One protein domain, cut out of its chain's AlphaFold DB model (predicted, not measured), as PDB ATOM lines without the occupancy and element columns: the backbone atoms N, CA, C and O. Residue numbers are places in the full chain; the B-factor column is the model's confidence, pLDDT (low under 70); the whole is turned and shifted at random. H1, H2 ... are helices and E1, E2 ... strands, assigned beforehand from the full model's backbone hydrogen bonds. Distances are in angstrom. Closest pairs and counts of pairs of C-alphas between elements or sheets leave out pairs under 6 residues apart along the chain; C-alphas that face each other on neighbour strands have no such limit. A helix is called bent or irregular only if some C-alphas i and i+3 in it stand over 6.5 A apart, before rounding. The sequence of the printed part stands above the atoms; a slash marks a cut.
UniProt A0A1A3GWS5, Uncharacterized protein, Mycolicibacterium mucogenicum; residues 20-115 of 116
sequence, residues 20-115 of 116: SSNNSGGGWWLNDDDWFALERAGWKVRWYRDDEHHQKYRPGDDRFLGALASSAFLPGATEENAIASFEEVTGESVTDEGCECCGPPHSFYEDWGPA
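What this domain is: This is residues 20 to 115 of the 116 residues of an uncharacterized protein of Mycolicibacterium mucogenicum (UniProt A0A1A3GWS5). A small antiparallel sheet of two strands, E1 and E2, makes the core; H1 lies over it, H3 touches H1 by one end, bent E3 runs past E2 on the side away from E1, and H2 lies far out. The 96 printed residues, under half of them in named elements, run H1 E1 H2 E2 H3 E3: mixed class, compact, radius of gyration of the C-alphas 13.4 A, spans 37 by 36 by 23 A.

How they stand to each other: Residues 20 to 21 pair antiparallel with residues 106 to 107 of E3, residues 106 to 114, which bends by 74 degrees at residue 110 and pairs with no named strand. H1, residues 32 to 40, touches residues 86 to 90 alone of H3, residues 79 to 90, at a steep tilt of 51 degrees, opposite ways; the closest C-alphas, Asp 34 and Thr 90, are 5.2 A apart. E1, residues 44 to 47, and E2, residues 69 to 75, have N 44 and O 73 within hydrogen-bond range at 2.7 A. H2, residues 52 to 57, touches no helix. In H1, H2 and H3 every O i to N i+4 pair is within range.

Where its parts are: H1 begins at C-alpha 32 (-30.196, -27.161, -18.343). H3 is 16.2 A long, E2 17.6 A, and E3 21.8 A, ending at C-alpha 114 (-38.494, -32.344, 2.389).

The domain as a whole: The C-alphas farthest apart, Pro 59 and Glu 80, are 36.9 A apart. The printed part has no cut; the links H2 to E2 and H3 to E3 are long. Residues 24 to 26 and 115 are under pLDDT 70.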
ATOM      1  N   SER A  20     -43.587 -32.349 -12.989       94.62
ATOM      2  CA  SER A  20     -43.049 -33.426 -13.822       94.62
ATOM      3  C   SER A  20     -43.061 -33.018 -15.292       94.62
ATOM      4  O   SER A  20     -44.102 -32.640 -15.835       94.62
ATOM      5  N   SER A  21     -41.904 -33.149 -15.944       92.19
ATOM      6  CA  SER A  21     -41.726 -32.905 -17.373       92.19
ATOM      7  C   SER A  21     -41.988 -34.175 -18.177       92.19
ATOM      8  O   SER A  21     -41.478 -35.252 -17.855       92.19
ATOM      9  N   ASN A  22     -42.770 -34.048 -19.244       85.56
ATOM     10  CA  ASN A  22     -43.053 -35.122 -20.183       85.56
ATOM     11  C   ASN A  22     -42.176 -34.984 -21.434       85.56
ATOM     12  O   ASN A  22     -42.264 -33.990 -22.149       85.56
ATOM     13  N   ASN A  23     -41.352 -35.987 -21.744       81.00
ATOM     14  CA  ASN A  23     -40.416 -35.918 -22.874       81.00
ATOM     15  C   ASN A  23     -41.009 -36.300 -24.245       81.00
ATOM     16  O   ASN A  23     -40.246 -36.438 -25.207       81.00
ATOM     17  N   SER A  24     -42.334 -36.502 -24.332       67.75
ATOM     18  CA  SER A  24     -43.167 -36.603 -25.550       67.75
ATOM     19  C   SER A  24     -42.574 -37.371 -26.749       67.75
ATOM     20  O   SER A  24     -42.942 -37.125 -27.897       67.75
ATOM     21  N   GLY A  25     -41.667 -38.325 -26.514       62.72
ATOM     22  CA  GLY A  25     -41.054 -39.162 -27.546       62.72
ATOM     23  C   GLY A  25     -39.859 -38.575 -28.314       62.72
ATOM     24  O   GLY A  25     -39.487 -39.167 -29.328       62.72
ATOM     25  N   GLY A  26     -39.219 -37.480 -27.879       69.44
ATOM     26  CA  GLY A  26     -38.022 -37.011 -28.602       69.44
ATOM     27  C   GLY A  26     -37.230 -35.827 -28.050       69.44
ATOM     28  O   GLY A  26     -36.101 -35.626 -28.500       69.44
ATOM     29  N   GLY A  27     -37.754 -35.067 -27.086       79.62
ATOM     30  CA  GLY A  27     -37.059 -33.899 -26.542       79.62
ATOM     31  C   GLY A  27     -37.642 -33.442 -25.212       79.62
ATOM     32  O   GLY A  27     -38.823 -33.646 -24.941       79.62
ATOM     33  N   TRP A  28     -36.792 -32.854 -24.376       89.12
ATOM     34  CA  TRP A  28     -37.197 -32.245 -23.113       89.12
ATOM     35  C   TRP A  28     -37.573 -30.783 -23.336       89.12
ATOM     36  O   TRP A  28     -36.927 -30.103 -24.127       89.12
ATOM     37  N   TRP A  29     -38.611 -30.329 -22.633       88.69
ATOM     38  CA  TRP A  29     -39.120 -28.954 -22.721       88.69
ATOM     39  C   TRP A  29     -38.242 -27.968 -21.960       88.69
ATOM     40  O   TRP A  29     -38.077 -26.839 -22.392       88.69
ATOM     41  N   LEU A  30     -37.621 -28.426 -20.871       93.69
ATOM     42  CA  LEU A  30     -36.661 -27.634 -20.117       93.69
ATOM     43  C   LEU A  30     -35.233 -27.903 -20.578       93.69
ATOM     44  O   LEU A  30     -34.815 -29.061 -20.721       93.69
ATOM     45  N   ASN A  31     -34.478 -26.824 -20.746       95.00
ATOM     46  CA  ASN A  31     -33.036 -26.850 -20.919       95.00
ATOM     47  C   ASN A  31     -32.318 -26.914 -19.552       95.00
ATOM     48  O   ASN A  31     -32.934 -26.885 -18.486       95.00
ATOM     49  N   ASP A  32     -30.990 -27.040 -19.570       97.12
ATOM     50  CA  ASP A  32     -30.196 -27.161 -18.343       97.12
ATOM     51  C   ASP A  32     -30.291 -25.920 -17.439       97.12
ATOM     52  O   ASP A  32     -30.363 -26.055 -16.215       97.12
ATOM     53  N   ASP A  33     -30.298 -24.719 -18.026       97.94
ATOM     54  CA  ASP A  33     -30.355 -23.459 -17.284       97.94
ATOM     55  C   ASP A  33     -31.692 -23.300 -16.553       97.94
ATOM     56  O   ASP A  33     -31.697 -22.776 -15.434       97.94
ATOM     57  N   ASP A  34     -32.786 -23.818 -17.121       97.81
ATOM     58  CA  ASP A  34     -34.117 -23.814 -16.503       97.81
ATOM     59  C   ASP A  34     -34.133 -24.646 -15.218       97.81
ATOM     60  O   ASP A  34     -34.646 -24.205 -14.188       97.81
ATOM     61  N   TRP A  35     -33.510 -25.831 -15.229       97.75
ATOM     62  CA  TRP A  35     -33.416 -26.675 -14.034       97.75
ATOM     63  C   TRP A  35     -32.631 -25.988 -12.919       97.75
ATOM     64  O   TRP A  35     -33.065 -25.972 -11.765       97.75
ATOM     65  N   PHE A  36     -31.503 -25.360 -13.252       98.25
ATOM     66  CA  PHE A  36     -30.759 -24.580 -12.265       98.25
ATOM     67  C   PHE A  36     -31.523 -23.325 -11.819       98.25
ATOM     68  O   PHE A  36     -31.353 -22.877 -10.686       98.25
ATOM     69  N   ALA A  37     -32.344 -22.728 -12.685       98.25
ATOM     70  CA  ALA A  37     -33.179 -21.588 -12.329       98.25
ATOM     71  C   ALA A  37     -34.269 -21.984 -11.327       98.25
ATOM     72  O   ALA A  37     -34.435 -21.288 -10.324       98.25
ATOM     73  N   LEU A  38     -34.920 -23.134 -11.530       98.00
ATOM     74  CA  LEU A  38     -35.872 -23.710 -10.578       98.00
ATOM     75  C   LEU A  38     -35.206 -23.962  -9.221       98.00
ATOM     76  O   LEU A  38     -35.729 -23.528  -8.193       98.00
ATOM     77  N   GLU A  39     -34.021 -24.577  -9.202       97.88
ATOM     78  CA  GLU A  39     -33.275 -24.796  -7.955       97.88
ATOM     79  C   GLU A  39     -32.987 -23.479  -7.215       97.88
ATOM     80  O   GLU A  39     -33.250 -23.358  -6.015       97.88
ATOM     81  N   ARG A  40     -32.528 -22.442  -7.933       97.88
ATOM     82  CA  ARG A  40     -32.299 -21.102  -7.361       97.88
ATOM     83  C   ARG A  40     -33.578 -20.436  -6.850       97.88
ATOM     84  O   ARG A  40     -33.502 -19.645  -5.912       97.88
ATOM     85  N   ALA A  41     -34.724 -20.743  -7.451       97.38
ATOM     86  CA  ALA A  41     -36.036 -20.258  -7.031       97.38
ATOM     87  C   ALA A  41     -36.626 -21.041  -5.840       97.38
ATOM     88  O   ALA A  41     -37.719 -20.722  -5.378       97.38
ATOM     89  N   GLY A  42     -35.903 -22.034  -5.311       96.75
ATOM     90  CA  GLY A  42     -36.307 -22.800  -4.131       96.75
ATOM     91  C   GLY A  42     -36.975 -24.138  -4.443       96.75
ATOM     92  O   GLY A  42     -37.419 -24.821  -3.518       96.75
ATOM     93  N   TRP A  43     -37.017 -24.547  -5.711       97.62
ATOM     94  CA  TRP A  43     -37.468 -25.883  -6.077       97.62
ATOM     95  C   TRP A  43     -36.410 -26.932  -5.720       97.62
ATOM     96  O   TRP A  43     -35.212 -26.748  -5.921       97.62
ATOM     97  N   LYS A  44     -36.856 -28.084  -5.232       96.50
ATOM     98  CA  LYS A  44     -36.033 -29.272  -5.002       96.50
ATOM     99  C   LYS A  44     -36.007 -30.106  -6.275       96.50
ATOM    100  O   LYS A  44     -36.927 -30.883  -6.530       96.50
ATOM    101  N   VAL A  45     -34.987 -29.899  -7.100       97.19
ATOM    102  CA  VAL A  45     -34.832 -30.602  -8.379       97.19
ATOM    103  C   VAL A  45     -34.381 -32.041  -8.138       97.19
ATOM    104  O   VAL A  45     -33.449 -32.296  -7.376       97.19
ATOM    105  N   ARG A  46     -35.031 -32.998  -8.806       95.31
ATOM    106  CA  ARG A  46     -34.618 -34.404  -8.788       95.31
ATOM    107  C   ARG A  46     -33.579 -34.645  -9.884       95.31
ATOM    108  O   ARG A  46     -33.917 -35.028 -11.003       95.31
ATOM    109  N   TRP A  47     -32.318 -34.380  -9.554       97.31
ATOM    110  CA  TRP A  47     -31.177 -34.557 -10.451       97.31
ATOM    111  C   TRP A  47     -30.886 -36.039 -10.731       97.31
ATOM    112  O   TRP A  47     -30.793 -36.840  -9.803       97.31
ATOM    113  N   TYR A  48     -30.650 -36.415 -11.992       96.38
ATOM    114  CA  TYR A  48     -30.333 -37.810 -12.346       96.38
ATOM    115  C   TYR A  48     -28.979 -38.297 -11.824       96.38
ATOM    116  O   TYR A  48     -28.820 -39.488 -11.548       96.38
ATOM    117  N   ARG A  49     -28.014 -37.389 -11.648       95.88
ATOM    118  CA  ARG A  49     -26.726 -37.705 -11.007       95.88
ATOM    119  C   ARG A  49     -26.893 -38.220  -9.570       95.88
ATOM    120  O   ARG A  49     -26.096 -39.030  -9.113       95.88
ATOM    121  N   ASP A  50     -27.948 -37.764  -8.893       95.44
ATOM    122  CA  ASP A  50     -28.245 -38.057  -7.489       95.44
ATOM    123  C   ASP A  50     -29.333 -39.148  -7.348       95.44
ATOM    124  O   ASP A  50     -29.612 -39.621  -6.248       95.44
ATOM    125  N   ASP A  51     -29.947 -39.585  -8.455       94.00
ATOM    126  CA  ASP A  51     -30.977 -40.626  -8.468       94.00
ATOM    127  C   ASP A  51     -30.341 -42.028  -8.441       94.00
ATOM    128  O   ASP A  51     -29.736 -42.491  -9.412       94.00
ATOM    129  N   GLU A  52     -30.498 -42.739  -7.320       94.12
ATOM    130  CA  GLU A  52     -29.907 -44.069  -7.125       94.12
ATOM    131  C   GLU A  52     -30.354 -45.089  -8.179       94.12
ATOM    132  O   GLU A  52     -29.577 -45.961  -8.582       94.12
ATOM    133  N   HIS A  53     -31.608 -45.007  -8.635       92.50
ATOM    134  CA  HIS A  53     -32.121 -45.919  -9.649       92.50
ATOM    135  C   HIS A  53     -31.460 -45.638 -10.998       92.50
ATOM    136  O   HIS A  53     -31.013 -46.571 -11.667       92.50
ATOM    137  N   HIS A  54     -31.336 -44.368 -11.376       93.44
ATOM    138  CA  HIS A  54     -30.619 -43.942 -12.567       93.44
ATOM    139  C   HIS A  54     -29.165 -44.414 -12.516       93.44
ATOM    140  O   HIS A  54     -28.729 -45.142 -13.411       93.44
ATOM    141  N   GLN A  55     -28.445 -44.103 -11.436       95.12
ATOM    142  CA  GLN A  55     -27.030 -44.458 -11.283       95.12
ATOM    143  C   GLN A  55     -26.796 -45.972 -11.245       95.12
ATOM    144  O   GLN A  55     -25.782 -46.462 -11.746       95.12
ATOM    145  N   LYS A  56     -27.756 -46.749 -10.734       96.06
ATOM    146  CA  LYS A  56     -27.698 -48.216 -10.772       96.06
ATOM    147  C   LYS A  56     -27.671 -48.773 -12.199       96.06
ATOM    148  O   LYS A  56     -27.006 -49.784 -12.434       96.06
ATOM    149  N   TYR A  57     -28.400 -48.165 -13.136       94.81
ATOM    150  CA  TYR A  57     -28.501 -48.653 -14.519       94.81
ATOM    151  C   TYR A  57     -27.625 -47.879 -15.512       94.81
ATOM    152  O   TYR A  57     -27.348 -48.395 -16.598       94.81
ATOM    153  N   ARG A  58     -27.176 -46.670 -15.158       93.69
ATOM    154  CA  ARG A  58     -26.350 -45.780 -15.987       93.69
ATOM    155  C   ARG A  58     -25.271 -45.089 -15.132       93.69
ATOM    156  O   ARG A  58     -25.314 -43.879 -14.942       93.69
ATOM    157  N   PRO A  59     -24.308 -45.843 -14.583       93.81
ATOM    158  CA  PRO A  59     -23.337 -45.294 -13.642       93.81
ATOM    159  C   PRO A  59     -22.449 -44.230 -14.296       93.81
ATOM    160  O   PRO A  59     -21.811 -44.493 -15.320       93.81
ATOM    161  N   GLY A  60     -22.381 -43.051 -13.672       93.19
ATOM    162  CA  GLY A  60     -21.595 -41.912 -14.157       93.19
ATOM    163  C   GLY A  60     -22.229 -41.163 -15.333       93.19
ATOM    164  O   GLY A  60     -21.585 -40.281 -15.900       93.19
ATOM    165  N   ASP A  61     -23.456 -41.525 -15.715       95.00
ATOM    166  CA  ASP A  61     -24.287 -40.723 -16.605       95.00
ATOM    167  C   ASP A  61     -25.147 -39.805 -15.732       95.00
ATOM    168  O   ASP A  61     -25.997 -40.260 -14.970       95.00
ATOM    169  N   ASP A  62     -24.905 -38.502 -15.820       96.00
ATOM    170  CA  ASP A  62     -25.674 -37.498 -15.079       96.00
ATOM    171  C   ASP A  62     -26.948 -37.095 -15.837       96.00
ATOM    172  O   ASP A  62     -27.650 -36.163 -15.431       96.00
ATOM    173  N   ARG A  63     -27.229 -37.746 -16.978       95.50
ATOM    174  CA  ARG A  63     -28.312 -37.370 -17.883       95.50
ATOM    175  C   ARG A  63     -29.165 -38.552 -18.303       95.50
ATOM    176  O   ARG A  63     -28.689 -39.602 -18.728       95.50
ATOM    177  N   PHE A  64     -30.473 -38.330 -18.346       91.38
ATOM    178  CA  PHE A  64     -31.400 -39.248 -18.996       91.38
ATOM    179  C   PHE A  64     -31.906 -38.640 -20.300       91.38
ATOM    180  O   PHE A  64     -32.573 -37.608 -20.310       91.38
ATOM    181  N   LEU A  65     -31.576 -39.281 -21.426       91.12
ATOM    182  CA  LEU A  65     -31.971 -38.810 -22.762       91.12
ATOM    183  C   LEU A  65     -31.601 -37.330 -23.002       91.12
ATOM    184  O   LEU A  65     -32.347 -36.593 -23.635       91.12
ATOM    185  N   GLY A  66     -30.461 -36.891 -22.459       92.19
ATOM    186  CA  GLY A  66     -29.952 -35.527 -22.601       92.19
ATOM    187  C   GLY A  66     -30.357 -34.540 -21.499       92.19
ATOM    188  O   GLY A  66     -29.664 -33.536 -21.367       92.19
ATOM    189  N   ALA A  67     -31.374 -34.811 -20.674       94.25
ATOM    190  CA  ALA A  67     -31.764 -33.915 -19.576       94.25
ATOM    191  C   ALA A  67     -31.051 -34.229 -18.262       94.25
ATOM    192  O   ALA A  67     -30.772 -35.392 -17.974       94.25
ATOM    193  N   LEU A  68     -30.821 -33.190 -17.452       96.62
ATOM    194  CA  LEU A  68     -30.265 -33.284 -16.095       96.62
ATOM    195  C   LEU A  68     -31.287 -33.732 -15.041       96.62
ATOM    196  O   LEU A  68     -30.911 -34.305 -14.018       96.62
ATOM    197  N   ALA A  69     -32.569 -33.470 -15.284       96.62
ATOM    198  CA  ALA A  69     -33.676 -33.821 -14.408       96.62
ATOM    199  C   ALA A  69     -34.965 -33.976 -15.226       96.62
ATOM    200  O   ALA A  69     -35.033 -33.572 -16.386       96.62
ATOM    201  N   SER A  70     -35.995 -34.560 -14.614       95.31
ATOM    202  CA  SER A  70     -37.349 -34.618 -15.184       95.31
ATOM    203  C   SER A  70     -38.437 -34.151 -14.229       95.31
ATOM    204  O   SER A  70     -39.604 -34.119 -14.611       95.31
ATOM    205  N   SER A  71     -38.095 -33.811 -12.989       96.31
ATOM    206  CA  SER A  71     -39.060 -33.335 -12.006       96.31
ATOM    207  C   SER A  71     -38.413 -32.458 -10.940       96.31
ATOM    208  O   SER A  71     -37.204 -32.519 -10.702       96.31
ATOM    209  N   ALA A  72     -39.237 -31.635 -10.297       97.44
ATOM    210  CA  ALA A  72     -38.845 -30.793  -9.175       97.44
ATOM    211  C   ALA A  72     -40.015 -30.619  -8.195       97.44
ATOM    212  O   ALA A  72     -41.170 -30.702  -8.598       97.44
ATOM    213  N   PHE A  73     -39.730 -30.374  -6.918       97.56
ATOM    214  CA  PHE A  73     -40.739 -30.185  -5.870       97.56
ATOM    215  C   PHE A  73     -40.640 -28.792  -5.243       97.56
ATOM    216  O   PHE A  73     -39.553 -28.382  -4.845       97.56
ATOM    217  N   LEU A  74     -41.760 -28.081  -5.110       97.25
ATOM    218  CA  LEU A  74     -41.833 -26.797  -4.416       97.25
ATOM    219  C   LEU A  74     -42.513 -26.973  -3.042       97.25
ATOM    220  O   LEU A  74     -43.737 -27.152  -2.984       97.25
ATOM    221  N   PRO A  75     -41.752 -26.939  -1.930       96.06
ATOM    222  CA  PRO A  75     -42.290 -27.156  -0.587       96.06
ATOM    223  C   PRO A  75     -43.254 -26.046  -0.162       96.06
ATOM    224  O   PRO A  75     -42.992 -24.862  -0.359       96.06
ATOM    225  N   GLY A  76     -44.371 -26.421   0.468       95.31
ATOM    226  CA  GLY A  76     -45.339 -25.476   1.038       95.31
ATOM    227  C   GLY A  76     -46.151 -24.674   0.016       95.31
ATOM    228  O   GLY A  76     -46.932 -23.808   0.414       95.31
ATOM    229  N   ALA A  77     -45.981 -24.936  -1.280       96.56
ATOM    230  CA  ALA A  77     -46.698 -24.237  -2.336       96.56
ATOM    231  C   ALA A  77     -48.116 -24.788  -2.544       96.56
ATOM    232  O   ALA A  77     -48.395 -25.966  -2.322       96.56
ATOM    233  N   THR A  78     -48.998 -23.917  -3.028       97.00
ATOM    234  CA  THR A  78     -50.226 -24.313  -3.725       97.00
ATOM    235  C   THR A  78     -49.915 -24.549  -5.200       97.00
ATOM    236  O   THR A  78     -48.919 -24.034  -5.708       97.00
ATOM    237  N   GLU A  79     -50.780 -25.281  -5.905       96.62
ATOM    238  CA  GLU A  79     -50.628 -25.518  -7.348       96.62
ATOM    239  C   GLU A  79     -50.538 -24.203  -8.136       96.62
ATOM    240  O   GLU A  79     -49.634 -24.041  -8.945       96.62
ATOM    241  N   GLU A  80     -51.389 -23.225  -7.819       97.25
ATOM    242  CA  GLU A  80     -51.374 -21.890  -8.437       97.25
ATOM    243  C   GLU A  80     -50.023 -21.177  -8.261       97.25
ATOM    244  O   GLU A  80     -49.454 -20.678  -9.230       97.25
ATOM    245  N   ASN A  81     -49.468 -21.174  -7.043       96.75
ATOM    246  CA  ASN A  81     -48.174 -20.542  -6.778       96.75
ATOM    247  C   ASN A  81     -47.021 -21.298  -7.450       96.75
ATOM    248  O   ASN A  81     -46.052 -20.679  -7.885       96.75
ATOM    249  N   ALA A  82     -47.113 -22.627  -7.526       97.50
ATOM    250  CA  ALA A  82     -46.121 -23.457  -8.194       97.50
ATOM    251  C   ALA A  82     -46.129 -23.229  -9.710       97.50
ATOM    252  O   ALA A  82     -45.065 -23.062 -10.294       97.50
ATOM    253  N   ILE A  83     -47.305 -23.145 -10.331       97.50
ATOM    254  CA  ILE A  83     -47.442 -22.800 -11.751       97.50
ATOM    255  C   ILE A  83     -46.869 -21.406 -12.011       97.50
ATOM    256  O   ILE A  83     -45.991 -21.264 -12.854       97.50
ATOM    257  N   ALA A  84     -47.282 -20.395 -11.239       97.62
ATOM    258  CA  ALA A  84     -46.793 -19.031 -11.426       97.62
ATOM    259  C   ALA A  84     -45.265 -18.932 -11.262       97.62
ATOM    260  O   ALA A  84     -44.595 -18.309 -12.082       97.62
ATOM    261  N   SER A  85     -44.703 -19.589 -10.239       97.69
ATOM    262  CA  SER A  85     -43.251 -19.649 -10.043       97.69
ATOM    263  C   SER A  85     -42.549 -20.375 -11.188       97.69
ATOM    264  O   SER A  85     -41.468 -19.953 -11.583       97.69
ATOM    265  N   PHE A  86     -43.127 -21.459 -11.699       97.94
ATOM    266  CA  PHE A  86     -42.559 -22.208 -12.811       97.94
ATOM    267  C   PHE A  86     -42.472 -21.338 -14.068       97.94
ATOM    268  O   PHE A  86     -41.376 -21.163 -14.591       97.94
ATOM    269  N   GLU A  87     -43.588 -20.744 -14.496       97.38
ATOM    270  CA  GLU A  87     -43.652 -19.921 -15.712       97.38
ATOM    271  C   GLU A  87     -42.759 -18.676 -15.612       97.38
ATOM    272  O   GLU A  87     -42.092 -18.309 -16.578       97.38
ATOM    273  N   GLU A  88     -42.680 -18.042 -14.435       97.56
ATOM    274  CA  GLU A  88     -41.775 -16.907 -14.200       97.56
ATOM    275  C   GLU A  88     -40.298 -17.303 -14.352       97.56
ATOM    276  O   GLU A  88     -39.495 -16.537 -14.890       97.56
ATOM    277  N   VAL A  89     -39.928 -18.486 -13.858       97.56
ATOM    278  CA  VAL A  89     -38.533 -18.932 -13.776       97.56
ATOM    279  C   VAL A  89     -38.030 -19.508 -15.094       97.56
ATOM    280  O   VAL A  89     -36.882 -19.257 -15.459       97.56
ATOM    281  N   THR A  90     -38.858 -20.293 -15.783       96.00
ATOM    282  CA  THR A  90     -38.471 -21.001 -17.014       96.00
ATOM    283  C   THR A  90     -38.864 -20.233 -18.274       96.00
ATOM    284  O   THR A  90     -38.236 -20.401 -19.314       96.00
ATOM    285  N   GLY A  91     -39.882 -19.370 -18.200       95.19
ATOM    286  CA  GLY A  91     -40.480 -18.727 -19.372       95.19
ATOM    287  C   GLY A  91     -41.368 -19.652 -20.214       95.19
ATOM    288  O   GLY A  91     -41.902 -19.201 -21.228       95.19
ATOM    289  N   GLU A  92     -41.536 -20.912 -19.806       92.62
ATOM    290  CA  GLU A  92     -42.437 -21.881 -20.437       92.62
ATOM    291  C   GLU A  92     -43.890 -21.643 -20.004       92.62
ATOM    292  O   GLU A  92     -44.145 -21.080 -18.938       92.62
ATOM    293  N   SER A  93     -44.850 -22.105 -20.807       90.31
ATOM    294  CA  SER A  93     -46.282 -22.022 -20.496       90.31
ATOM    295  C   SER A  93     -46.820 -23.390 -20.087       90.31
ATOM    296  O   SER A  93     -46.741 -24.362 -20.841       90.31
ATOM    297  N   VAL A  94     -47.447 -23.487 -18.908       88.12
ATOM    298  CA  VAL A  94     -48.014 -24.772 -18.441       88.12
ATOM    299  C   VAL A  94     -49.221 -25.215 -19.270       88.12
ATOM    300  O   VAL A  94     -49.630 -26.375 -19.209       88.12
ATOM    301  N   THR A  95     -49.791 -24.283 -20.038       85.44
ATOM    302  CA  THR A  95     -50.928 -24.506 -20.938       85.44
ATOM    303  C   THR A  95     -50.525 -24.914 -22.347       85.44
ATOM    304  O   THR A  95     -51.410 -25.122 -23.179       85.44
ATOM    305  N   ASP A  96     -49.227 -25.042 -22.630       82.31
ATOM    306  CA  ASP A  96     -48.770 -25.458 -23.947       82.31
ATOM    307  C   ASP A  96     -49.329 -26.840 -24.285       82.31
ATOM    308  O   ASP A  96     -49.161 -27.821 -23.557       82.31
ATOM    309  N   GLU A  97     -50.055 -26.910 -25.399       75.06
ATOM    310  CA  GLU A  97     -50.586 -28.171 -25.888       75.06
ATOM    311  C   GLU A  97     -49.408 -29.018 -26.376       75.06
ATOM    312  O   GLU A  97     -48.728 -28.694 -27.351       75.06
ATOM    313  N   GLY A  98     -49.145 -30.117 -25.670       76.50
ATOM    314  CA  GLY A  98     -48.218 -31.134 -26.146       76.50
ATOM    315  C   GLY A  98     -48.783 -31.873 -27.366       76.50
ATOM    316  O   GLY A  98     -49.767 -31.474 -27.985       76.50
ATOM    317  N   CYS A  99     -48.178 -32.999 -27.738       73.56
ATOM    318  CA  CYS A  99     -48.709 -33.798 -28.844       73.56
ATOM    319  C   CYS A  99     -49.983 -34.551 -28.419       73.56
ATOM    320  O   CYS A  99     -50.033 -35.102 -27.318       73.56
ATOM    321  N   GLU A 100     -50.972 -34.676 -29.315       73.94
ATOM    322  CA  GLU A 100     -52.230 -35.412 -29.070       73.94
ATOM    323  C   GLU A 100     -52.010 -36.851 -28.557       73.94
ATOM    324  O   GLU A 100     -52.826 -37.373 -27.801       73.94
ATOM    325  N   CYS A 101     -50.900 -37.502 -28.936       75.62
ATOM    326  CA  CYS A 101     -50.543 -38.849 -28.464       75.62
ATOM    327  C   CYS A 101     -50.094 -38.910 -27.009       75.62
ATOM    328  O   CYS A 101     -50.119 -39.973 -26.390       75.62
ATOM    329  N   CYS A 102     -49.551 -37.801 -26.532       73.06
ATOM    330  CA  CYS A 102     -48.537 -37.802 -25.498       73.06
ATOM    331  C   CYS A 102     -48.946 -36.908 -24.323       73.06
ATOM    332  O   CYS A 102     -48.399 -37.066 -23.235       73.06
ATOM    333  N   GLY A 103     -49.972 -36.072 -24.511       76.94
ATOM    334  CA  GLY A 103     -50.544 -35.226 -23.475       76.94
ATOM    335  C   GLY A 103     -49.732 -33.949 -23.251       76.94
ATOM    336  O   GLY A 103     -48.816 -33.657 -24.025       76.94
ATOM    337  N   PRO A 104     -50.077 -33.170 -22.213       85.31
ATOM    338  CA  PRO A 104     -49.397 -31.920 -21.915       85.31
ATOM    339  C   PRO A 104     -47.917 -32.145 -21.546       85.31
ATOM    340  O   PRO A 104     -47.547 -33.205 -21.022       85.31
ATOM    341  N   PRO A 105     -47.060 -31.150 -21.815       87.50
ATOM    342  CA  PRO A 105     -45.629 -31.185 -21.522       87.50
ATOM    343  C   PRO A 105     -45.315 -31.059 -20.030       87.50
ATOM    344  O   PRO A 105     -44.317 -31.603 -19.547       87.50
ATOM    345  N   HIS A 106     -46.191 -30.372 -19.300       92.25
ATOM    346  CA  HIS A 106     -46.017 -30.019 -17.903       92.25
ATOM    347  C   HIS A 106     -47.157 -30.617 -17.081       92.25
ATOM    348  O   HIS A 106     -48.330 -30.497 -17.432       92.25
ATOM    349  N   SER A 107     -46.822 -31.306 -15.993       93.38
ATOM    350  CA  SER A 107     -47.805 -31.823 -15.037       93.38
ATOM    351  C   SER A 107     -47.445 -31.389 -13.628       93.38
ATOM    352  O   SER A 107     -46.282 -31.472 -13.235       93.38
ATOM    353  N   PHE A 108     -48.459 -30.964 -12.878       95.81
ATOM    354  CA  PHE A 108     -48.349 -30.542 -11.489       95.81
ATOM    355  C   PHE A 108     -49.289 -31.388 -10.638       95.81
ATOM    356  O   PHE A 108     -50.410 -31.680 -11.053       95.81
ATOM    357  N   TYR A 109     -48.820 -31.827  -9.476       95.94
ATOM    358  CA  TYR A 109     -49.645 -32.563  -8.525       95.94
ATOM    359  C   TYR A 109     -49.125 -32.385  -7.104       95.94
ATOM    360  O   TYR A 109     -47.953 -32.089  -6.874       95.94
ATOM    361  N   GLU A 110     -50.015 -32.565  -6.137       96.31
ATOM    362  CA  GLU A 110     -49.667 -32.473  -4.726       96.31
ATOM    363  C   GLU A 110     -48.910 -33.715  -4.256       96.31
ATOM    364  O   GLU A 110     -49.314 -34.843  -4.546       96.31
ATOM    365  N   ASP A 111     -47.853 -33.503  -3.478       94.94
ATOM    366  CA  ASP A 111     -47.104 -34.574  -2.818       94.94
ATOM    367  C   ASP A 111     -46.489 -34.082  -1.497       94.94
ATOM    368  O   ASP A 111     -46.561 -32.891  -1.155       94.94
ATOM    369  N   TRP A 112     -45.891 -35.003  -0.747       91.81
ATOM    370  CA  TRP A 112     -45.107 -34.725   0.453       91.81
ATOM    371  C   TRP A 112     -43.617 -34.845   0.140       91.81
ATOM    372  O   TRP A 112     -43.178 -35.781  -0.523       91.81
ATOM    373  N   GLY A 113     -42.833 -33.885   0.618       86.12
ATOM    374  CA  GLY A 113     -41.395 -33.844   0.378       86.12
ATOM    375  C   GLY A 113     -40.646 -33.084   1.468       86.12
ATOM    376  O   GLY A 113     -41.269 -32.568   2.400       86.12
ATOM    377  N   PRO A 114     -39.312 -33.005   1.377       80.94
ATOM    378  CA  PRO A 114     -38.494 -32.344   2.389       80.94
ATOM    379  C   PRO A 114     -38.819 -30.845   2.474       80.94
ATOM    380  O   PRO A 114     -38.952 -30.165   1.453       80.94
ATOM    381  N   ALA A 115     -38.954 -30.326   3.699       69.00
ATOM    382  CA  ALA A 115     -39.310 -28.927   3.941       69.00
ATOM    383  C   ALA A 115     -38.188 -27.912   3.678       69.00
ATOM    384  O   ALA A 115     -38.500 -26.738   3.463       69.00
TER     385      ALA A 115